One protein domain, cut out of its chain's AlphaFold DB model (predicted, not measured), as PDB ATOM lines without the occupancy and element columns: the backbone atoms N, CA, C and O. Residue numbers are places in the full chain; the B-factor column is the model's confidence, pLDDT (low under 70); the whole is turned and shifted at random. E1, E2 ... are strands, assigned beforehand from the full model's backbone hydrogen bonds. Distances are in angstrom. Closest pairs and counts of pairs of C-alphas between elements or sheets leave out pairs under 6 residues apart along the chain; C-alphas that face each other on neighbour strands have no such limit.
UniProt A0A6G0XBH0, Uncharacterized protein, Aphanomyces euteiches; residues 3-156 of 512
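What this domain is: This is residues 3 to 156 of the 512 residues of an uncharacterized protein of Aphanomyces euteiches (UniProt A0A6G0XBH0). Two strongly twisted sheets stand only partly face to face: E4 and E5 of one come near E11 of the other at Thr 125, next to the bend of E11, and the sheets also come close where E4 meets E10 at Ala 45 and Ser 105 and where E2 meets E3 at Leu 19 and Ile 36. E10, E11 and E13 make a three-strand ribbon toward one end of the longest axis, the long link from E2 to E3 lies toward the other end, and the hairpin E6 and E7 reaches off to a side. The printed part has 154 residues, no named helix and thirteen named strands, E1 to E13 in that order; the class is all strand. One sheet runs E1 E2 E4 E5 E8 E9, all antiparallel; the other is branched and mixed. The whole is compact, with a radius of gyration of the C-alphas of 16.9 A and spans of 56 by 43 by 31 A.

How they stand to each other: Start at edge strand E1, residues 3 to 6, a hairpin with E2, residues 14 to 19; N 4 and O 16 are 2.8 A apart. Next comes E4, residues 38 to 46, with N 17 and O 40 at 2.8 A. E4 and E5, residues 52 to 60, form a hairpin at 160 degrees, with N 41 and O 57 at 2.8 A. E8, residues 86 to 90, follows, with N 56 and O 88 at 2.9 A, then edge strand E9, residues 96 to 98, with N 89 and O 97 at 2.8 A. In the branched sheet look at E11, residues 119 to 129: E7, residues 78 to 82, and E10, residues 105 to 110, lie on one side, and E13, residues 143 to 154, on the other side. Check N 82 and O 127 at 2.9 A, N 121 and O 108 at 2.9 A, and N 124 and O 149 at 2.8 A. E6, residues 67 to 71, is antiparallel to E7, with N 68 and O 81 at 2.8 A. E12, residues 135 to 137, is antiparallel to E13, with N 144 and O 135 at 2.8 A, and parallel to E3, residues 34 to 36, with N 36 and O 136 at 2.8 A. Between the sheets, the closest C-alphas of E4 and E10 are Ala 45 and Ser 105, 4.8 A apart; those of E5 and E11 are Thr 57 and Thr 125, 7.2 A.

Where its parts are: Find C-alpha 3 at (28.955, 0.706, -5.452), where E1 begins. E4 spans 24.6 A and bends by 52 degrees at residue 43; E5 spans 25.5 A. E11 spans 30.2 A and bends by 54 degrees at residue 126. E13 spans 35.1 A and ends at C-alpha 154, (28.960, -16.260, 27.144).

The domain as a whole: The C-alphas farthest apart, Met 23 and Thr 114, are 57.0 A from each other. The printed part has no cut; E2 to E3 is a long link, residues 20 to 33. Mean pLDDT of the printed part is 90.5, and no printed residue is under 70.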
ATOM      1  N   THR A   3      29.490   1.759  -6.321       92.62
ATOM      2  CA  THR A   3      28.955   0.706  -5.452       92.62
ATOM      3  C   THR A   3      29.841  -0.523  -5.565       92.62
ATOM      4  O   THR A   3      30.027  -1.062  -6.655       92.62
ATOM      5  N   CYS A   4      30.375  -0.974  -4.439       92.44
ATOM      6  CA  CYS A   4      31.342  -2.053  -4.353       92.44
ATOM      7  C   CYS A   4      30.790  -3.203  -3.527       92.44
ATOM      8  O   CYS A   4      30.250  -3.015  -2.439       92.44
ATOM      9  N   LEU A   5      30.960  -4.411  -4.051       90.12
ATOM     10  CA  LEU A   5      30.579  -5.641  -3.376       90.12
ATOM     11  C   LEU A   5      31.813  -6.256  -2.749       90.12
ATOM     12  O   LEU A   5      32.794  -6.534  -3.436       90.12
ATOM     13  N   THR A   6      31.758  -6.481  -1.442       89.44
ATOM     14  CA  THR A   6      32.863  -7.097  -0.709       89.44
ATOM     15  C   THR A   6      32.362  -8.346   0.006       89.44
ATOM     16  O   THR A   6      31.239  -8.384   0.501       89.44
ATOM     17  N   GLY A   7      33.160  -9.415  -0.007       85.00
ATOM     18  CA  GLY A   7      32.826 -10.699   0.624       85.00
ATOM     19  C   GLY A   7      31.952 -11.650  -0.205       85.00
ATOM     20  O   GLY A   7      32.066 -12.857  -0.014       85.00
ATOM     21  N   VAL A   8      31.170 -11.147  -1.171       84.56
ATOM     22  CA  VAL A   8      30.127 -11.896  -1.915       84.56
ATOM     23  C   VAL A   8      30.617 -13.207  -2.550       84.56
ATOM     24  O   VAL A   8      29.855 -14.166  -2.637       84.56
ATOM     25  N   SER A   9      31.905 -13.317  -2.896       85.62
ATOM     26  CA  SER A   9      32.522 -14.566  -3.371       85.62
ATOM     27  C   SER A   9      32.424 -15.738  -2.380       85.62
ATOM     28  O   SER A   9      32.668 -16.877  -2.763       85.62
ATOM     29  N   ARG A  10      32.107 -15.473  -1.107       86.25
ATOM     30  CA  ARG A  10      31.897 -16.470  -0.044       86.25
ATOM     31  C   ARG A  10      30.423 -16.742   0.259       86.25
ATOM     32  O   ARG A  10      30.123 -17.468   1.199       86.25
ATOM     33  N   GLY A  11      29.503 -16.145  -0.497       87.81
ATOM     34  CA  GLY A  11      28.063 -16.290  -0.276       87.81
ATOM     35  C   GLY A  11      27.482 -15.361   0.794       87.81
ATOM     36  O   GLY A  11      26.321 -15.517   1.145       87.81
ATOM     37  N   TYR A  12      28.250 -14.396   1.303       92.00
ATOM     38  CA  TYR A  12      27.808 -13.346   2.230       92.00
ATOM     39  C   TYR A  12      28.702 -12.117   2.077       92.00
ATOM     40  O   TYR A  12      29.829 -12.244   1.606       92.00
ATOM     41  N   GLY A  13      28.247 -10.926   2.457       91.44
ATOM     42  CA  GLY A  13      29.091  -9.747   2.288       91.44
ATOM     43  C   GLY A  13      28.481  -8.445   2.759       91.44
ATOM     44  O   GLY A  13      27.479  -8.434   3.460       91.44
ATOM     45  N   ILE A  14      29.105  -7.346   2.348       92.94
ATOM     46  CA  ILE A  14      28.619  -5.987   2.593       92.94
ATOM     47  C   ILE A  14      28.674  -5.193   1.293       92.94
ATOM     48  O   ILE A  14      29.506  -5.459   0.412       92.94
ATOM     49  N   VAL A  15      27.800  -4.197   1.188       94.12
ATOM     50  CA  VAL A  15      27.801  -3.245   0.078       94.12
ATOM     51  C   VAL A  15      28.479  -1.968   0.553       94.12
ATOM     52  O   VAL A  15      28.117  -1.412   1.584       94.12
ATOM     53  N   VAL A  16      29.468  -1.495  -0.194       94.69
ATOM     54  CA  VAL A  16      30.215  -0.277   0.122       94.69
ATOM     55  C   VAL A  16      29.931   0.766  -0.947       94.69
ATOM     56  O   VAL A  16      30.125   0.514  -2.132       94.69
ATOM     57  N   LEU A  17      29.477   1.940  -0.533       94.62
ATOM     58  CA  LEU A  17      29.255   3.098  -1.386       94.62
ATOM     59  C   LEU A  17      30.415   4.066  -1.192       94.62
ATOM     60  O   LEU A  17      30.676   4.525  -0.081       94.62
ATOM     61  N   LEU A  18      31.108   4.374  -2.281       94.06
ATOM     62  CA  LEU A  18      32.236   5.293  -2.302       94.06
ATOM     63  C   LEU A  18      31.862   6.535  -3.104       94.06
ATOM     64  O   LEU A  18      31.404   6.455  -4.251       94.06
ATOM     65  N   LEU A  19      32.086   7.701  -2.512       92.94
ATOM     66  CA  LEU A  19      31.910   8.983  -3.173       92.94
ATOM     67  C   LEU A  19      33.252   9.700  -3.244       92.94
ATOM     68  O   LEU A  19      33.982   9.778  -2.260       92.94
ATOM     69  N   SER A  20      33.553  10.237  -4.420       88.81
ATOM     70  CA  SER A  20      34.663  11.154  -4.646       88.81
ATOM     71  C   SER A  20      34.085  12.485  -5.114       88.81
ATOM     72  O   SER A  20      33.049  12.504  -5.780       88.81
ATOM     73  N   SER A  21      34.764  13.580  -4.784       79.00
ATOM     74  CA  SER A  21      34.465  14.912  -5.317       79.00
ATOM     75  C   SER A  21      34.953  15.098  -6.759       79.00
ATOM     76  O   SER A  21      34.622  16.093  -7.397       79.00
ATOM     77  N   SER A  22      35.763  14.165  -7.273       73.19
ATOM     78  CA  SER A  22      36.325  14.244  -8.620       73.19
ATOM     79  C   SER A  22      35.347  13.747  -9.695       73.19
ATOM     80  O   SER A  22      34.457  12.940  -9.432       73.19
ATOM     81  N   MET A  23      35.553  14.193 -10.940       72.69
ATOM     82  CA  MET A  23      34.789  13.753 -12.122       72.69
ATOM     83  C   MET A  23      34.880  12.239 -12.382       72.69
ATOM     84  O   MET A  23      34.046  11.688 -13.101       72.69
ATOM     85  N   LYS A  24      35.888  11.554 -11.823       82.94
ATOM     86  CA  LYS A  24      36.082  10.114 -11.989       82.94
ATOM     87  C   LYS A  24      35.607   9.375 -10.729       82.94
ATOM     88  O   LYS A  24      36.108   9.651  -9.641       82.94
ATOM     89  N   PRO A  25      34.665   8.424 -10.845       86.31
ATOM     90  CA  PRO A  25      34.230   7.635  -9.699       86.31
ATOM     91  C   PRO A  25      35.387   6.756  -9.173       86.31
ATOM     92  O   PRO A  25      36.168   6.252  -9.986       86.31
ATOM     93  N   PRO A  26      35.513   6.568  -7.844       90.75
ATOM     94  CA  PRO A  26      36.581   5.762  -7.250       90.75
ATOM     95  C   PRO A  26      36.439   4.279  -7.620       90.75
ATOM     96  O   PRO A  26      35.336   3.785  -7.847       90.75
ATOM     97  N   SER A  27      37.543   3.549  -7.674       91.88
ATOM     98  CA  SER A  27      37.580   2.120  -7.984       91.88
ATOM     99  C   SER A  27      37.282   1.284  -6.736       91.88
ATOM    100  O   SER A  27      37.719   1.616  -5.640       91.88
ATOM    101  N   CYS A  28      36.609   0.138  -6.881       89.94
ATOM    102  CA  CYS A  28      36.391  -0.779  -5.748       89.94
ATOM    103  C   CYS A  28      37.673  -1.454  -5.248       89.94
ATOM    104  O   CYS A  28      37.776  -1.814  -4.078       89.94
ATOM    105  N   THR A  29      38.643  -1.633  -6.142       90.25
ATOM    106  CA  THR A  29      39.961  -2.208  -5.868       90.25
ATOM    107  C   THR A  29      41.029  -1.259  -6.412       90.25
ATOM    108  O   THR A  29      41.587  -1.494  -7.490       90.25
ATOM    109  N   PRO A  30      41.275  -0.133  -5.722       90.06
ATOM    110  CA  PRO A  30      42.234   0.856  -6.188       90.06
ATOM    111  C   PRO A  30      43.641   0.241  -6.229       90.06
ATOM    112  O   PRO A  30      44.014  -0.547  -5.363       90.06
ATOM    113  N   LYS A  31      44.431   0.574  -7.258       89.06
ATOM    114  CA  LYS A  31      45.850   0.161  -7.369       89.06
ATOM    115  C   LYS A  31      46.811   1.184  -6.752       89.06
ATOM    116  O   LYS A  31      47.988   0.898  -6.565       89.06
ATOM    117  N   SER A  32      46.302   2.379  -6.477       89.94
ATOM    118  CA  SER A  32      47.004   3.555  -5.968       89.94
ATOM    119  C   SER A  32      46.075   4.301  -5.019       89.94
ATOM    120  O   SER A  32      44.881   4.018  -5.000       89.94
ATOM    121  N   ARG A  33      46.588   5.262  -4.246       90.19
ATOM    122  CA  ARG A  33      45.724   6.054  -3.364       90.19
ATOM    123  C   ARG A  33      44.668   6.823  -4.158       90.19
ATOM    124  O   ARG A  33      44.997   7.479  -5.146       90.19
ATOM    125  N   GLU A  34      43.416   6.723  -3.727       92.44
ATOM    126  CA  GLU A  34      42.279   7.422  -4.323       92.44
ATOM    127  C   GLU A  34      41.558   8.264  -3.267       92.44
ATOM    128  O   GLU A  34      41.260   7.786  -2.169       92.44
ATOM    129  N   ASN A  35      41.255   9.516  -3.617       92.19
ATOM    130  CA  ASN A  35      40.607  10.451  -2.706       92.19
ATOM    131  C   ASN A  35      39.091  10.241  -2.670       92.19
ATOM    132  O   ASN A  35      38.412  10.287  -3.706       92.19
ATOM    133  N   ILE A  36      38.560  10.093  -1.460       93.38
ATOM    134  CA  ILE A  36      37.138   9.926  -1.177       93.38
ATOM    135  C   ILE A  36      36.631  11.059  -0.282       93.38
ATOM    136  O   ILE A  36      37.327  11.543   0.606       93.38
ATOM    137  N   SER A  37      35.404  11.501  -0.540       92.81
ATOM    138  CA  SER A  37      34.697  12.500   0.267       92.81
ATOM    139  C   SER A  37      33.697  11.861   1.229       92.81
ATOM    140  O   SER A  37      33.333  12.465   2.232       92.81
ATOM    141  N   MET A  38      33.220  10.654   0.921       92.81
ATOM    142  CA  MET A  38      32.287   9.912   1.765       92.81
ATOM    143  C   MET A  38      32.429   8.415   1.504       92.81
ATOM    144  O   MET A  38      32.597   7.981   0.360       92.81
ATOM    145  N   VAL A  39      32.308   7.633   2.571       93.75
ATOM    146  CA  VAL A  39      32.171   6.178   2.520       93.75
ATOM    147  C   VAL A  39      30.936   5.768   3.308       93.75
ATOM    148  O   VAL A  39      30.757   6.172   4.456       93.75
ATOM    149  N   SER A  40      30.092   4.942   2.703       95.06
ATOM    150  CA  SER A  40      28.952   4.343   3.389       95.06
ATOM    151  C   SER A  40      28.992   2.833   3.267       95.06
ATOM    152  O   SER A  40      29.223   2.288   2.193       95.06
ATOM    153  N   VAL A  41      28.734   2.148   4.369       95.50
ATOM    154  CA  VAL A  41      28.573   0.699   4.420       95.50
ATOM    155  C   VAL A  41      27.096   0.394   4.580       95.50
ATOM    156  O   VAL A  41      26.439   0.911   5.483       95.50
ATOM    157  N   PHE A  42      26.588  -0.437   3.684       94.69
ATOM    158  CA  PHE A  42      25.211  -0.878   3.639       94.69
ATOM    159  C   PHE A  42      25.139  -2.368   3.975       94.69
ATOM    160  O   PHE A  42      25.697  -3.227   3.283       94.69
ATOM    161  N   GLU A  43      24.455  -2.639   5.080       94.88
ATOM    162  CA  GLU A  43      24.299  -3.941   5.720       94.88
ATOM    163  C   GLU A  43      22.830  -4.178   6.087       94.88
ATOM    164  O   GLU A  43      21.970  -3.326   5.866       94.88
ATOM    165  N   THR A  44      22.525  -5.329   6.683       93.81
ATOM    166  CA  THR A  44      21.251  -5.551   7.372       93.81
ATOM    167  C   THR A  44      21.475  -5.755   8.868       93.81
ATOM    168  O   THR A  44      22.455  -6.365   9.299       93.81
ATOM    169  N   ALA A  45      20.557  -5.234   9.682       93.75
ATOM    170  CA  ALA A  45      20.558  -5.408  11.132       93.75
ATOM    171  C   ALA A  45      19.125  -5.558  11.669       93.75
ATOM    172  O   ALA A  45      18.145  -5.318  10.964       93.75
ATOM    173  N   LEU A  46      19.014  -5.995  12.924       90.44
ATOM    174  CA  LEU A  46      17.743  -6.000  13.643       90.44
ATOM    175  C   LEU A  46      17.506  -4.608  14.224       90.44
ATOM    176  O   LEU A  46      18.363  -4.092  14.949       90.44
ATOM    177  N   ASP A  47      16.364  -4.020  13.894       87.00
ATOM    178  CA  ASP A  47      15.921  -2.759  14.472       87.00
ATOM    179  C   ASP A  47      15.482  -2.941  15.946       87.00
ATOM    180  O   ASP A  47      15.394  -4.075  16.439       87.00
ATOM    181  N   PRO A  48      15.191  -1.852  16.683       84.12
ATOM    182  CA  PRO A  48      14.735  -1.943  18.070       84.12
ATOM    183  C   PRO A  48      13.416  -2.710  18.258       84.12
ATOM    184  O   PRO A  48      13.153  -3.205  19.350       84.12
ATOM    185  N   SER A  49      12.595  -2.830  17.209       84.50
ATOM    186  CA  SER A  49      11.352  -3.613  17.218       84.50
ATOM    187  C   SER A  49      11.580  -5.114  16.974       84.50
ATOM    188  O   SER A  49      10.651  -5.909  17.093       84.50
ATOM    189  N   GLY A  50      12.818  -5.518  16.666       83.88
ATOM    190  CA  GLY A  50      13.192  -6.892  16.333       83.88
ATOM    191  C   GLY A  50      12.962  -7.260  14.866       83.88
ATOM    192  O   GLY A  50      13.128  -8.426  14.502       83.88
ATOM    193  N   SER A  51      12.602  -6.299  14.016       87.81
ATOM    194  CA  SER A  51      12.395  -6.509  12.586       87.81
ATOM    195  C   SER A  51      13.707  -6.342  11.806       87.81
ATOM    196  O   SER A  51      14.609  -5.597  12.201       87.81
ATOM    197  N   THR A  52      13.865  -7.077  10.703       90.69
ATOM    198  CA  THR A  52      15.054  -6.959   9.847       90.69
ATOM    199  C   THR A  52      14.950  -5.713   8.976       90.69
ATOM    200  O   THR A  52      14.068  -5.644   8.119       90.69
ATOM    201  N   SER A  53      15.884  -4.781   9.149       93.62
ATOM    202  CA  SER A  53      15.979  -3.536   8.381       93.62
ATOM    203  C   SER A  53      17.367  -3.386   7.756       93.62
ATOM    204  O   SER A  53      18.338  -4.016   8.189       93.62
ATOM    205  N   TYR A  54      17.483  -2.551   6.725       94.75
ATOM    206  CA  TYR A  54      18.788  -2.163   6.201       94.75
ATOM    207  C   TYR A  54      19.455  -1.181   7.165       94.75
ATOM    208  O   TYR A  54      18.797  -0.300   7.710       94.75
ATOM    209  N   LEU A  55      20.758  -1.335   7.371       95.38
ATOM    210  CA  LEU A  55      21.589  -0.473   8.198       95.38
ATOM    211  C   LEU A  55      22.606   0.227   7.298       95.38
ATOM    212  O   LEU A  55      23.465  -0.419   6.699       95.38
ATOM    213  N   LEU A  56      22.518   1.552   7.228       95.44
ATOM    214  CA  LEU A  56      23.459   2.397   6.507       95.44
ATOM    215  C   LEU A  56      24.371   3.100   7.515       95.44
ATOM    216  O   LEU A  56      23.912   3.926   8.300       95.44
ATOM    217  N   THR A  57      25.663   2.778   7.483       96.00
ATOM    218  CA  THR A  57      26.705   3.437   8.285       96.00
ATOM    219  C   THR A  57      27.534   4.331   7.375       96.00
ATOM    220  O   THR A  57      28.276   3.826   6.541       96.00
ATOM    221  N   THR A  58      27.417   5.647   7.520       95.00
ATOM    222  CA  THR A  58      28.058   6.639   6.653       95.00
ATOM    223  C   THR A  58      29.087   7.456   7.417       95.00
ATOM    224  O   THR A  58      28.803   7.986   8.489       95.00
ATOM    225  N   TYR A  59      30.270   7.598   6.837       94.12
ATOM    226  CA  TYR A  59      31.265   8.581   7.233       94.12
ATOM    227  C   TYR A  59      31.429   9.597   6.104       94.12
ATOM    228  O   TYR A  59      31.699   9.228   4.958       94.12
ATOM    229  N   VAL A  60      31.248  10.867   6.446       93.31
ATOM    230  CA  VAL A  60      31.531  12.005   5.572       93.31
ATOM    231  C   VAL A  60      32.856  12.588   6.028       93.31
ATOM    232  O   VAL A  60      33.048  12.804   7.220       93.31
ATOM    233  N   ASP A  61      33.769  12.797   5.087       92.25
ATOM    234  CA  ASP A  61      35.100  13.273   5.419       92.25
ATOM    235  C   ASP A  61      35.088  14.748   5.834       92.25
ATOM    236  O   ASP A  61      34.476  15.589   5.172       92.25
ATOM    237  N   GLU A  62      35.784  15.045   6.927       92.00
ATOM    238  CA  GLU A  62      35.849  16.360   7.566       92.00
ATOM    239  C   GLU A  62      37.307  16.706   7.923       92.00
ATOM    240  O   GLU A  62      38.113  15.795   8.097       92.00
ATOM    241  N   PRO A  63      37.709  17.987   8.038       90.50
ATOM    242  CA  PRO A  63      39.127  18.361   8.139       90.50
ATOM    243  C   PRO A  63      39.816  17.869   9.421       90.50
ATOM    244  O   PRO A  63      41.021  17.635   9.434       90.50
ATOM    245  N   SER A  64      39.057  17.715  10.506       88.56
ATOM    246  CA  SER A  64      39.552  17.294  11.820       88.56
ATOM    247  C   SER A  64      38.600  16.266  12.446       88.56
ATOM    248  O   SER A  64      37.834  16.617  13.349       88.56
ATOM    249  N   PRO A  65      38.602  15.012  11.961       89.25
ATOM    250  CA  PRO A  65      37.667  14.001  12.431       89.25
ATOM    251  C   PRO A  65      38.030  13.551  13.846       89.25
ATOM    252  O   PRO A  65      39.200  13.391  14.199       89.25
ATOM    253  N   ALA A  66      37.014  13.311  14.671       90.69
ATOM    254  CA  ALA A  66      37.220  12.788  16.014       90.69
ATOM    255  C   ALA A  66      37.576  11.291  15.957       90.69
ATOM    256  O   ALA A  66      36.805  10.478  15.435       90.69
ATOM    257  N   LEU A  67      38.726  10.925  16.527       92.38
ATOM    258  CA  LEU A  67      39.269   9.567  16.513       92.38
ATOM    259  C   LEU A  67      39.147   8.894  17.885       92.38
ATOM    260  O   LEU A  67      39.318   9.526  18.924       92.38
ATOM    261  N   GLU A  68      38.895   7.591  17.873       92.50
ATOM    262  CA  GLU A  68      38.858   6.718  19.044       92.50
ATOM    263  C   GLU A  68      39.829   5.551  18.866       92.50
ATOM    264  O   GLU A  68      40.036   5.059  17.759       92.50
ATOM    265  N   VAL A  69      40.403   5.069  19.969       91.81
ATOM    266  CA  VAL A  69      41.262   3.877  19.964       91.81
ATOM    267  C   VAL A  69      40.452   2.674  20.438       91.81
ATOM    268  O   VAL A  69      39.829   2.703  21.500       91.81
ATOM    269  N   ARG A  70      40.472   1.599  19.653       90.44
ATOM    270  CA  ARG A  70      39.976   0.273  20.023       90.44
ATOM    271  C   ARG A  70      41.158  -0.600  20.415       90.44
ATOM    272  O   ARG A  70      42.202  -0.559  19.772       90.44
ATOM    273  N   ILE A  71      40.982  -1.380  21.474       88.75
ATOM    274  CA  ILE A  71      41.990  -2.315  21.973       88.75
ATOM    275  C   ILE A  71      41.404  -3.714  21.860       88.75
ATOM    276  O   ILE A  71      40.348  -3.994  22.430       88.75
ATOM    277  N   ASP A  72      42.083  -4.588  21.126       83.88
ATOM    278  CA  ASP A  72      41.747  -6.003  21.107       83.88
ATOM    279  C   ASP A  72      42.164  -6.647  22.435       83.88
ATOM    280  O   ASP A  72      43.340  -6.697  22.788       83.88
ATOM    281  N   SER A  73      41.178  -7.165  23.161       78.38
ATOM    282  CA  SER A  73      41.365  -7.843  24.447       78.38
ATOM    283  C   SER A  73      42.308  -9.054  24.405       78.38
ATOM    284  O   SER A  73      42.878  -9.389  25.439       78.38
ATOM    285  N   GLN A  74      42.464  -9.720  23.254       72.81
ATOM    286  CA  GLN A  74      43.276 -10.939  23.142       72.81
ATOM    287  C   GLN A  74      44.710 -10.648  22.717       72.81
ATOM    288  O   GLN A  74      45.647 -11.153  23.331       72.81
ATOM    289  N   SER A  75      44.883  -9.842  21.668       77.62
ATOM    290  CA  SER A  75      46.207  -9.517  21.128       77.62
ATOM    291  C   SER A  75      46.848  -8.289  21.781       77.62
ATOM    292  O   SER A  75      48.050  -8.077  21.636       77.62
ATOM    293  N   GLY A  76      46.062  -7.454  22.466       83.81
ATOM    294  CA  GLY A  76      46.488  -6.129  22.917       83.81
ATOM    295  C   GLY A  76      46.698  -5.134  21.771       83.81
ATOM    296  O   GLY A  76      47.140  -4.012  22.017       83.81
ATOM    297  N   ALA A  77      46.402  -5.519  20.523       85.38
ATOM    298  CA  ALA A  77      46.585  -4.660  19.365       85.38
ATOM    299  C   ALA A  77      45.624  -3.470  19.416       85.38
ATOM    300  O   ALA A  77      44.441  -3.606  19.740       85.38
ATOM    301  N   THR A  78      46.142  -2.300  19.060       90.31
ATOM    302  CA  THR A  78      45.376  -1.057  19.029       90.31
ATOM    303  C   THR A  78      45.005  -0.699  17.599       90.31
ATOM    304  O   THR A  78      45.876  -0.642  16.731       90.31
ATOM    305  N   THR A  79      43.736  -0.394  17.355       90.56
ATOM    306  CA  THR A  79      43.254   0.135  16.076       90.56
ATOM    307  C   THR A  79      42.595   1.490  16.295       90.56
ATOM    308  O   THR A  79      41.898   1.703  17.282       90.56
ATOM    309  N   VAL A  80      42.839   2.436  15.390       93.12
ATOM    310  CA  VAL A  80      42.243   3.776  15.462       93.12
ATOM    311  C   VAL A  80      41.027   3.814  14.548       93.12
ATOM    312  O   VAL A  80      41.106   3.410  13.388       93.12
ATOM    313  N   VAL A  81      39.898   4.281  15.066       93.19
ATOM    314  CA  VAL A  81      38.622   4.340  14.352       93.19
ATOM    315  C   VAL A  81      38.028   5.736  14.418       93.19
ATOM    316  O   VAL A  81      38.278   6.492  15.355       93.19
ATOM    317  N   VAL A  82      37.206   6.080  13.435       91.88
ATOM    318  CA  VAL A  82      36.413   7.307  13.485       91.88
ATOM    319  C   VAL A  82      35.284   7.142  14.504       91.88
ATOM    320  O   VAL A  82      34.523   6.177  14.456       91.88
ATOM    321  N   SER A  83      35.166   8.101  15.420       84.25
ATOM    322  CA  SER A  83      34.278   8.028  16.588       84.25
ATOM    323  C   SER A  83      32.782   8.155  16.270       84.25
ATOM    324  O   SER A  83      31.958   7.514  16.923       84.25
ATOM    325  N   LYS A  84      32.399   8.969  15.275       83.44
ATOM    326  CA  LYS A  84      30.993   9.358  15.046       83.44
ATOM    327  C   LYS A  84      30.509   9.192  13.597       83.44
ATOM    328  O   LYS A  84      30.087  10.171  12.986       83.44
ATOM    329  N   PRO A  85      30.519   7.976  13.019       89.38
ATOM    330  CA  PRO A  85      29.807   7.741  11.765       89.38
ATOM    331  C   PRO A  85      28.288   7.884  11.958       89.38
ATOM    332  O   PRO A  85      27.733   7.453  12.965       89.38
ATOM    333  N   MET A  86      27.587   8.427  10.968       92.75
ATOM    334  CA  MET A  86      26.126   8.479  10.954       92.75
ATOM    335  C   MET A  86      25.556   7.078  10.708       92.75
ATOM    336  O   MET A  86      25.936   6.426   9.735       92.75
ATOM    337  N   LYS A  87      24.622   6.614  11.547       94.62
ATOM    338  CA  LYS A  87      23.935   5.327  11.366       94.62
ATOM    339  C   LYS A  87      22.432   5.509  11.213       94.62
ATOM    340  O   LYS A  87      21.788   6.145  12.043       94.62
ATOM    341  N   LEU A  88      21.878   4.921  10.159       95.44
ATOM    342  CA  LEU A  88      20.458   5.003   9.825       95.44
ATOM    343  C   LEU A  88      19.900   3.617   9.529       95.44
ATOM    344  O   LEU A  88      20.530   2.822   8.830       95.44
ATOM    345  N   PHE A  89      18.691   3.363  10.010       95.94
ATOM    346  CA  PHE A  89      17.860   2.272   9.537       95.94
ATOM    347  C   PHE A  89      17.037   2.715   8.337       95.94
ATOM    348  O   PHE A  89      16.477   3.809   8.327       95.94
ATOM    349  N   ILE A  90      16.931   1.834   7.351       94.31
ATOM    350  CA  ILE A  90      16.036   1.978   6.209       94.31
ATOM    351  C   ILE A  90      15.146   0.737   6.199       94.31
ATOM    352  O   ILE A  90      15.627  -0.388   6.020       94.31
ATOM    353  N   SER A  91      13.852   0.929   6.441       89.88
ATOM    354  CA  SER A  91      12.885  -0.168   6.418       89.88
ATOM    355  C   SER A  91      12.681  -0.688   4.992       89.88
ATOM    356  O   SER A  91      12.995  -0.014   4.010       89.88
ATOM    357  N   SER A  92      12.082  -1.873   4.854       83.31
ATOM    358  CA  SER A  92      11.682  -2.413   3.545       83.31
ATOM    359  C   SER A  92      10.671  -1.529   2.798       83.31
ATOM    360  O   SER A  92      10.540  -1.643   1.584       83.31
ATOM    361  N   GLN A  93       9.987  -0.631   3.512       85.81
ATOM    362  CA  GLN A  93       9.047   0.349   2.964       85.81
ATOM    363  C   GLN A  93       9.715   1.699   2.641       85.81
ATOM    364  O   GLN A  93       9.035   2.636   2.235       85.81
ATOM    365  N   GLY A  94      11.033   1.824   2.841       85.75
ATOM    366  CA  GLY A  94      11.787   3.055   2.588       85.75
ATOM    367  C   GLY A  94      11.704   4.098   3.707       85.75
ATOM    368  O   GLY A  94      12.172   5.219   3.525       85.75
ATOM    369  N   VAL A  95      11.142   3.752   4.871       90.62
ATOM    370  CA  VAL A  95      11.108   4.649   6.036       90.62
ATOM    371  C   VAL A  95      12.496   4.703   6.665       90.62
ATOM    372  O   VAL A  95      13.069   3.662   6.995       90.62
ATOM    373  N   VAL A  96      13.020   5.913   6.850       93.81
ATOM    374  CA  VAL A  96      14.338   6.148   7.446       93.81
ATOM    375  C   VAL A  96      14.182   6.501   8.921       93.81
ATOM    376  O   VAL A  96      13.399   7.382   9.268       93.81
ATOM    377  N   SER A  97      14.939   5.840   9.792       93.94
ATOM    378  CA  SER A  97      15.006   6.172  11.220       93.94
ATOM    379  C   SER A  97      16.454   6.173  11.722       93.94
ATOM    380  O   SER A  97      17.305   5.485  11.152       93.94
ATOM    381  N   PRO A  98      16.790   6.969  12.749       93.88
ATOM    382  CA  PRO A  98      18.133   6.960  13.323       93.88
ATOM    383  C   PRO A  98      18.417   5.622  14.016       93.88
ATOM    384  O   PRO A  98      17.559   5.080  14.712       93.88
ATOM    385  N   ALA A  99      19.632   5.099  13.842       93.06
ATOM    386  CA  ALA A  99      20.110   3.917  14.552       93.06
ATOM    387  C   ALA A  99      21.068   4.319  15.684       93.06
ATOM    388  O   ALA A  99      21.736   5.351  15.609       93.06
ATOM    389  N   ASP A 100      21.167   3.481  16.718       91.44
ATOM    390  CA  ASP A 100      22.160   3.671  17.777       91.44
ATOM    391  C   ASP A 100      23.582   3.603  17.184       91.44
ATOM    392  O   ASP A 100      23.894   2.774  16.323       91.44
ATOM    393  N   MET A 101      24.482   4.444  17.686       86.94
ATOM    394  CA  MET A 101      25.913   4.376  17.392       86.94
ATOM    395  C   MET A 101      26.489   2.986  17.677       86.94
ATOM    396  O   MET A 101      27.332   2.494  16.920       86.94
ATOM    397  N   ASN A 102      25.990   2.319  18.720       89.25
ATOM    398  CA  ASN A 102      26.378   0.968  19.122       89.25
ATOM    399  C   ASN A 102      25.545  -0.141  18.470       89.25
ATOM    400  O   ASN A 102      25.652  -1.300  18.869       89.25
ATOM    401  N   GLN A 103      24.755   0.184  17.442       93.12
ATOM    402  CA  GLN A 103      23.970  -0.804  16.717       93.12
ATOM    403  C   GLN A 103      24.857  -1.931  16.174       93.12
ATOM    404  O   GLN A 103      25.844  -1.685  15.469       93.12
ATOM    405  N   LEU A 104      24.457  -3.164  16.493       92.25
ATOM    406  CA  LEU A 104      25.134  -4.389  16.086       92.25
ATOM    407  C   LEU A 104      24.482  -4.994  14.834       92.25
ATOM    408  O   LEU A 104      23.256  -5.123  14.755       92.25
ATOM    409  N   SER A 105      25.322  -5.426  13.901       92.25
ATOM    410  CA  SER A 105      25.028  -6.311  12.774       92.25
ATOM    411  C   SER A 105      25.710  -7.675  12.990       92.25
ATOM    412  O   SER A 105      26.306  -7.934  14.043       92.25
ATOM    413  N   TRP A 106      25.563  -8.595  12.031       92.00
ATOM    414  CA  TRP A 106      26.187  -9.932  12.038       92.00
ATOM    415  C   TRP A 106      25.939 -10.725  13.322       92.00
ATOM    416  O   TRP A 106      26.812 -11.423  13.839       92.00
ATOM    417  N   ARG A 107      24.732 -10.587  13.873       92.12
ATOM    418  CA  ARG A 107      24.409 -11.160  15.173       92.12
ATOM    419  C   ARG A 107      24.064 -12.642  15.045       92.12
ATOM    420  O   ARG A 107      23.399 -13.074  14.096       92.12
ATOM    421  N   PHE A 108      24.496 -13.429  16.023       91.94
ATOM    422  CA  PHE A 108      24.042 -14.806  16.176       91.94
ATOM    423  C   PHE A 108      24.148 -15.293  17.618       91.94
ATOM    424  O   PHE A 108      24.833 -14.688  18.447       91.94
ATOM    425  N   GLN A 109      23.464 -16.396  17.904       92.06
ATOM    426  CA  GLN A 109      23.525 -17.073  19.186       92.06
ATOM    427  C   GLN A 109      23.636 -18.587  18.977       92.06
ATOM    428  O   GLN A 109      22.890 -19.165  18.191       92.06
ATOM    429  N   THR A 110      24.567 -19.239  19.675       92.00
ATOM    430  CA  THR A 110      24.681 -20.705  19.710       92.00
ATOM    431  C   THR A 110      24.494 -21.229  21.128       92.00
ATOM    432  O   THR A 110      24.763 -20.547  22.121       92.00
ATOM    433  N   ARG A 111      23.995 -22.465  21.239       92.06
ATOM    434  CA  ARG A 111      23.699 -23.131  22.518       92.06
ATOM    435  C   ARG A 111      24.373 -24.510  22.573       92.06
ATOM    436  O   ARG A 111      23.679 -25.521  22.543       92.06
ATOM    437  N   PRO A 112      25.716 -24.573  22.647       89.38
ATOM    438  CA  PRO A 112      26.455 -25.840  22.622       89.38
ATOM    439  C   PRO A 112      26.208 -26.727  23.851       89.38
ATOM    440  O   PRO A 112      26.423 -27.934  23.786       89.38
ATOM    441  N   LEU A 113      25.779 -26.135  24.972       89.44
ATOM    442  CA  LEU A 113      25.499 -26.834  26.228       89.44
ATOM    443  C   LEU A 113      24.005 -26.820  26.554       89.44
ATOM    444  O   LEU A 113      23.319 -27.829  26.449       89.44
ATOM    445  N   THR A 114      23.510 -25.660  26.981       89.12
ATOM    446  CA  THR A 114      22.105 -25.396  27.302       89.12
ATOM    447  C   THR A 114      21.809 -23.920  27.035       89.12
ATOM    448  O   THR A 114      22.731 -23.125  26.840       89.12
ATOM    449  N   ALA A 115      20.535 -23.521  27.077       89.06
ATOM    450  CA  ALA A 115      20.143 -22.118  26.922       89.06
ATOM    451  C   ALA A 115      20.764 -21.180  27.982       89.06
ATOM    452  O   ALA A 115      20.968 -20.002  27.700       89.06
ATOM    453  N   ARG A 116      21.122 -21.697  29.170       91.75
ATOM    454  CA  ARG A 116      21.747 -20.928  30.263       91.75
ATOM    455  C   ARG A 116      23.170 -20.458  29.943       91.75
ATOM    456  O   ARG A 116      23.594 -19.442  30.489       91.75
ATOM    457  N   TYR A 117      23.878 -21.182  29.073       92.31
ATOM    458  CA  TYR A 117      25.275 -20.932  28.691       92.31
ATOM    459  C   TYR A 117      25.397 -20.617  27.197       92.31
ATOM    460  O   TYR A 117      26.253 -21.163  26.499       92.31
ATOM    461  N   ALA A 118      24.483 -19.801  26.678       92.19
ATOM    462  CA  ALA A 118      24.510 -19.423  25.275       92.19
ATOM    463  C   ALA A 118      25.725 -18.537  24.956       92.19
ATOM    464  O   ALA A 118      26.085 -17.658  25.743       92.19
ATOM    465  N   LEU A 119      26.325 -18.768  23.791       92.94
ATOM    466  CA  LEU A 119      27.344 -17.911  23.199       92.94
ATOM    467  C   LEU A 119      26.645 -16.942  22.246       92.94
ATOM    468  O   LEU A 119      26.034 -17.366  21.268       92.94
ATOM    469  N   SER A 120      26.736 -15.652  22.532       92.56
ATOM    470  CA  SER A 120      26.223 -14.579  21.685       92.56
ATOM    471  C   SER A 120      27.378 -13.867  21.002       92.56
ATOM    472  O   SER A 120      28.421 -13.646  21.612       92.56
ATOM    473  N   TYR A 121      27.177 -13.481  19.750       92.88
ATOM    474  CA  TYR A 121      28.141 -12.740  18.949       92.88
ATOM    475  C   TYR A 121      27.442 -11.595  18.221       92.88
ATOM    476  O   TYR A 121      26.281 -11.721  17.816       92.88
ATOM    477  N   GLY A 122      28.148 -10.485  18.037       92.94
ATOM    478  CA  GLY A 122      27.695  -9.374  17.211       92.94
ATOM    479  C   GLY A 122      28.839  -8.437  16.862       92.94
ATOM    480  O   GLY A 122      29.794  -8.292  17.628       92.94
ATOM    481  N   CYS A 123      28.725  -7.788  15.709       93.25
ATOM    482  CA  CYS A 123      29.720  -6.856  15.204       93.25
ATOM    483  C   CYS A 123      29.140  -5.463  15.035       93.25
ATOM    484  O   CYS A 123      27.977  -5.292  14.690       93.25
ATOM    485  N   LYS A 124      29.983  -4.459  15.237       92.88
ATOM    486  CA  LYS A 124      29.697  -3.064  14.948       92.88
ATOM    487  C   LYS A 124      30.589  -2.616  13.800       92.88
ATOM    488  O   LYS A 124      31.808  -2.707  13.909       92.88
ATOM    489  N   THR A 125      29.992  -2.112  12.730       93.81
ATOM    490  CA  THR A 125      30.729  -1.561  11.586       93.81
ATOM    491  C   THR A 125      31.366  -0.225  11.957       93.81
ATOM    492  O   THR A 125      30.701   0.642  12.534       93.81
ATOM    493  N   GLU A 126      32.656  -0.081  11.650       92.69
ATOM    494  CA  GLU A 126      33.483   1.089  11.953       92.69
ATOM    495  C   GLU A 126      34.401   1.442  10.770       92.69
ATOM    496  O   GLU A 126      34.811   0.580   9.988       92.69
ATOM    497  N   MET A 127      34.739   2.729  10.656       93.06
ATOM    498  CA  MET A 127      35.733   3.217   9.698       93.06
ATOM    499  C   MET A 127      37.080   3.308  10.409       93.06
ATOM    500  O   MET A 127      37.226   4.048  11.381       93.06
ATOM    501  N   ILE A 128      38.044   2.523   9.948       93.19
ATOM    502  CA  ILE A 128      39.372   2.382  10.539       93.19
ATOM    503  C   ILE A 128      40.318   3.367   9.856       93.19
ATOM    504  O   ILE A 128      40.459   3.350   8.635       93.19
ATOM    505  N   ALA A 129      41.010   4.180  10.650       92.25
ATOM    506  CA  ALA A 129      42.144   4.966  10.189       92.25
ATOM    507  C   ALA A 129      43.378   4.050  10.141       92.25
ATOM    508  O   ALA A 129      43.983   3.739  11.167       92.25
ATOM    509  N   ALA A 130      43.716   3.567   8.946       89.06
ATOM    510  CA  ALA A 130      44.783   2.596   8.719       89.06
ATOM    511  C   ALA A 130      45.810   3.170   7.727       89.06
ATOM    512  O   ALA A 130      45.439   3.408   6.579       89.06
ATOM    513  N   PRO A 131      47.092   3.350   8.108       85.75
ATOM    514  CA  PRO A 131      48.109   3.985   7.257       85.75
ATOM    515  C   PRO A 131      48.284   3.335   5.875       85.75
ATOM    516  O   PRO A 131      48.538   4.023   4.884       85.75
ATOM    517  N   ASP A 132      48.100   2.015   5.814       87.56
ATOM    518  CA  ASP A 132      48.269   1.205   4.604       87.56
ATOM    519  C   ASP A 132      47.018   1.172   3.711       87.56
ATOM    520  O   ASP A 132      47.028   0.560   2.642       87.56
ATOM    521  N   ALA A 133      45.918   1.808   4.126       90.31
ATOM    522  CA  ALA A 133      44.704   1.836   3.326       90.31
ATOM    523  C   ALA A 133      44.858   2.741   2.091       90.31
ATOM    524  O   ALA A 133      45.519   3.782   2.120       90.31
ATOM    525  N   LEU A 134      44.233   2.317   0.990       91.38
ATOM    526  CA  LEU A 134      44.340   2.974  -0.317       91.38
ATOM    527  C   LEU A 134      43.267   4.043  -0.547       91.38
ATOM    528  O   LEU A 134      43.427   4.880  -1.431       91.38
ATOM    529  N   PHE A 135      42.190   4.046   0.232       92.50
ATOM    530  CA  PHE A 135      41.235   5.146   0.202       92.50
ATOM    531  C   PHE A 135      41.706   6.235   1.155       92.50
ATOM    532  O   PHE A 135      41.990   5.946   2.313       92.50
ATOM    533  N   GLN A 136      41.795   7.471   0.675       92.81
ATOM    534  CA  GLN A 136      42.255   8.607   1.466       92.81
ATOM    535  C   GLN A 136      41.156   9.669   1.559       92.81
ATOM    536  O   GLN A 136      40.544  10.021   0.553       92.81
ATOM    537  N   GLY A 137      40.891  10.176   2.761       92.12
ATOM    538  CA  GLY A 137      39.971  11.289   2.977       92.12
ATOM    539  C   GLY A 137      40.474  12.548   2.275       92.12
ATOM    540  O   GLY A 137      41.633  12.932   2.422       92.12
ATOM    541  N   LEU A 138      39.617  13.186   1.481       91.56
ATOM    542  CA  LEU A 138      39.966  14.388   0.727       91.56
ATOM    543  C   LEU A 138      40.356  15.574   1.630       91.56
ATOM    544  O   LEU A 138      41.296  16.302   1.315       91.56
ATOM    545  N   GLN A 139      39.622  15.784   2.719       92.00
ATOM    546  CA  GLN A 139      39.805  16.871   3.680       92.00
ATOM    547  C   GLN A 139      40.701  16.448   4.845       92.00
ATOM    548  O   GLN A 139      41.648  17.161   5.164       92.00
ATOM    549  N   SER A 140      40.436  15.287   5.450       91.56
ATOM    550  CA  SER A 140      41.190  14.805   6.618       91.56
ATOM    551  C   SER A 140      42.587  14.287   6.274       91.56
ATOM    552  O   SER A 140      43.435  14.165   7.156       91.56
ATOM    553  N   GLN A 141      42.818  13.919   5.006       92.31
ATOM    554  CA  GLN A 141      44.012  13.209   4.530       92.31
ATOM    555  C   GLN A 141      44.264  11.860   5.225       92.31
ATOM    556  O   GLN A 141      45.325  11.261   5.028       92.31
ATOM    557  N   LEU A 142      43.293  11.339   5.985       91.69
ATOM    558  CA  LEU A 142      43.397  10.044   6.648       91.69
ATOM    559  C   LEU A 142      43.219   8.903   5.651       91.69
ATOM    560  O   LEU A 142      42.300   8.911   4.835       91.69
ATOM    561  N   SER A 143      44.067   7.885   5.756       93.38
ATOM    562  CA  SER A 143      43.869   6.621   5.050       93.38
ATOM    563  C   SER A 143      42.785   5.802   5.756       93.38
ATOM    564  O   SER A 143      42.910   5.470   6.935       93.38
ATOM    565  N   LEU A 144      41.708   5.490   5.039       92.44
ATOM    566  CA  LEU A 144      40.488   4.886   5.564       92.44
ATOM    567  C   LEU A 144      40.307   3.463   5.042       92.44
ATOM    568  O   LEU A 144      40.411   3.185   3.847       92.44
ATOM    569  N   SER A 145      39.969   2.563   5.954       92.31
ATOM    570  CA  SER A 145      39.545   1.197   5.670       92.31
ATOM    571  C   SER A 145      38.238   0.905   6.397       92.31
ATOM    572  O   SER A 145      37.883   1.572   7.365       92.31
ATOM    573  N   ILE A 146      37.512  -0.106   5.942       92.06
ATOM    574  CA  ILE A 146      36.284  -0.560   6.594       92.06
ATOM    575  C   ILE A 146      36.629  -1.768   7.450       92.06
ATOM    576  O   ILE A 146      37.336  -2.674   7.005       92.06
ATOM    577  N   GLY A 147      36.095  -1.805   8.663       90.81
ATOM    578  CA  GLY A 147      36.167  -3.001   9.479       90.81
ATOM    579  C   GLY A 147      35.037  -3.104  10.479       90.81
ATOM    580  O   GLY A 147      34.101  -2.303  10.513       90.81
ATOM    581  N   HIS A 148      35.139  -4.140  11.298       90.88
ATOM    582  CA  HIS A 148      34.119  -4.503  12.258       90.88
ATOM    583  C   HIS A 148      34.759  -4.696  13.622       90.88
ATOM    584  O   HIS A 148      35.694  -5.480  13.773       90.88
ATOM    585  N   THR A 149      34.211  -4.016  14.619       91.31
ATOM    586  CA  THR A 149      34.513  -4.277  16.023       91.31
ATOM    587  C   THR A 149      33.507  -5.296  16.526       91.31
ATOM    588  O   THR A 149      32.322  -4.999  16.682       91.31
ATOM    589  N   CYS A 150      33.973  -6.525  16.724       90.81
ATOM    590  CA  CYS A 150      33.129  -7.647  17.101       90.81
ATOM    591  C   CYS A 150      33.291  -7.986  18.578       90.81
ATOM    592  O   CYS A 150      34.383  -7.934  19.137       90.81
ATOM    593  N   SER A 151      32.179  -8.351  19.201       90.94
ATOM    594  CA  SER A 151      32.121  -8.776  20.592       90.94
ATOM    595  C   SER A 151      31.418 -10.119  20.681       90.94
ATOM    596  O   SER A 151      30.498 -10.417  19.913       90.94
ATOM    597  N   HIS A 152      31.862 -10.929  21.630       90.12
ATOM    598  CA  HIS A 152      31.217 -12.178  21.981       90.12
ATOM    599  C   HIS A 152      31.017 -12.222  23.490       90.12
ATOM    600  O   HIS A 152      31.828 -11.708  24.257       90.12
ATOM    601  N   GLN A 153      29.929 -12.845  23.916       91.56
ATOM    602  CA  GLN A 153      29.596 -12.979  25.323       91.56
ATOM    603  C   GLN A 153      29.047 -14.374  25.574       91.56
ATOM    604  O   GLN A 153      28.205 -14.869  24.827       91.56
ATOM    605  N   VAL A 154      29.516 -15.003  26.647       92.75
ATOM    606  CA  VAL A 154      28.960 -16.260  27.144       92.75
ATOM    607  C   VAL A 154      28.078 -15.944  28.344       92.75
ATOM    608  O   VAL A 154      28.540 -15.362  29.330       92.75
ATOM    609  N   ALA A 155      26.803 -16.320  28.271       94.06
ATOM    610  CA  ALA A 155      25.884 -16.175  29.394       94.06
ATOM    611  C   ALA A 155      26.363 -17.020  30.589       94.06
ATOM    612  O   ALA A 155      26.748 -18.177  30.424       94.06
ATOM    613  N   ASN A 156      26.344 -16.441  31.796       94.69
ATOM    614  CA  ASN A 156      26.778 -17.099  33.038       94.69
ATOM    615  C   ASN A 156      28.194 -17.712  32.967       94.69
ATOM    616  O   ASN A 156      28.455 -18.772  33.539       94.69
TER     617      ASN A 156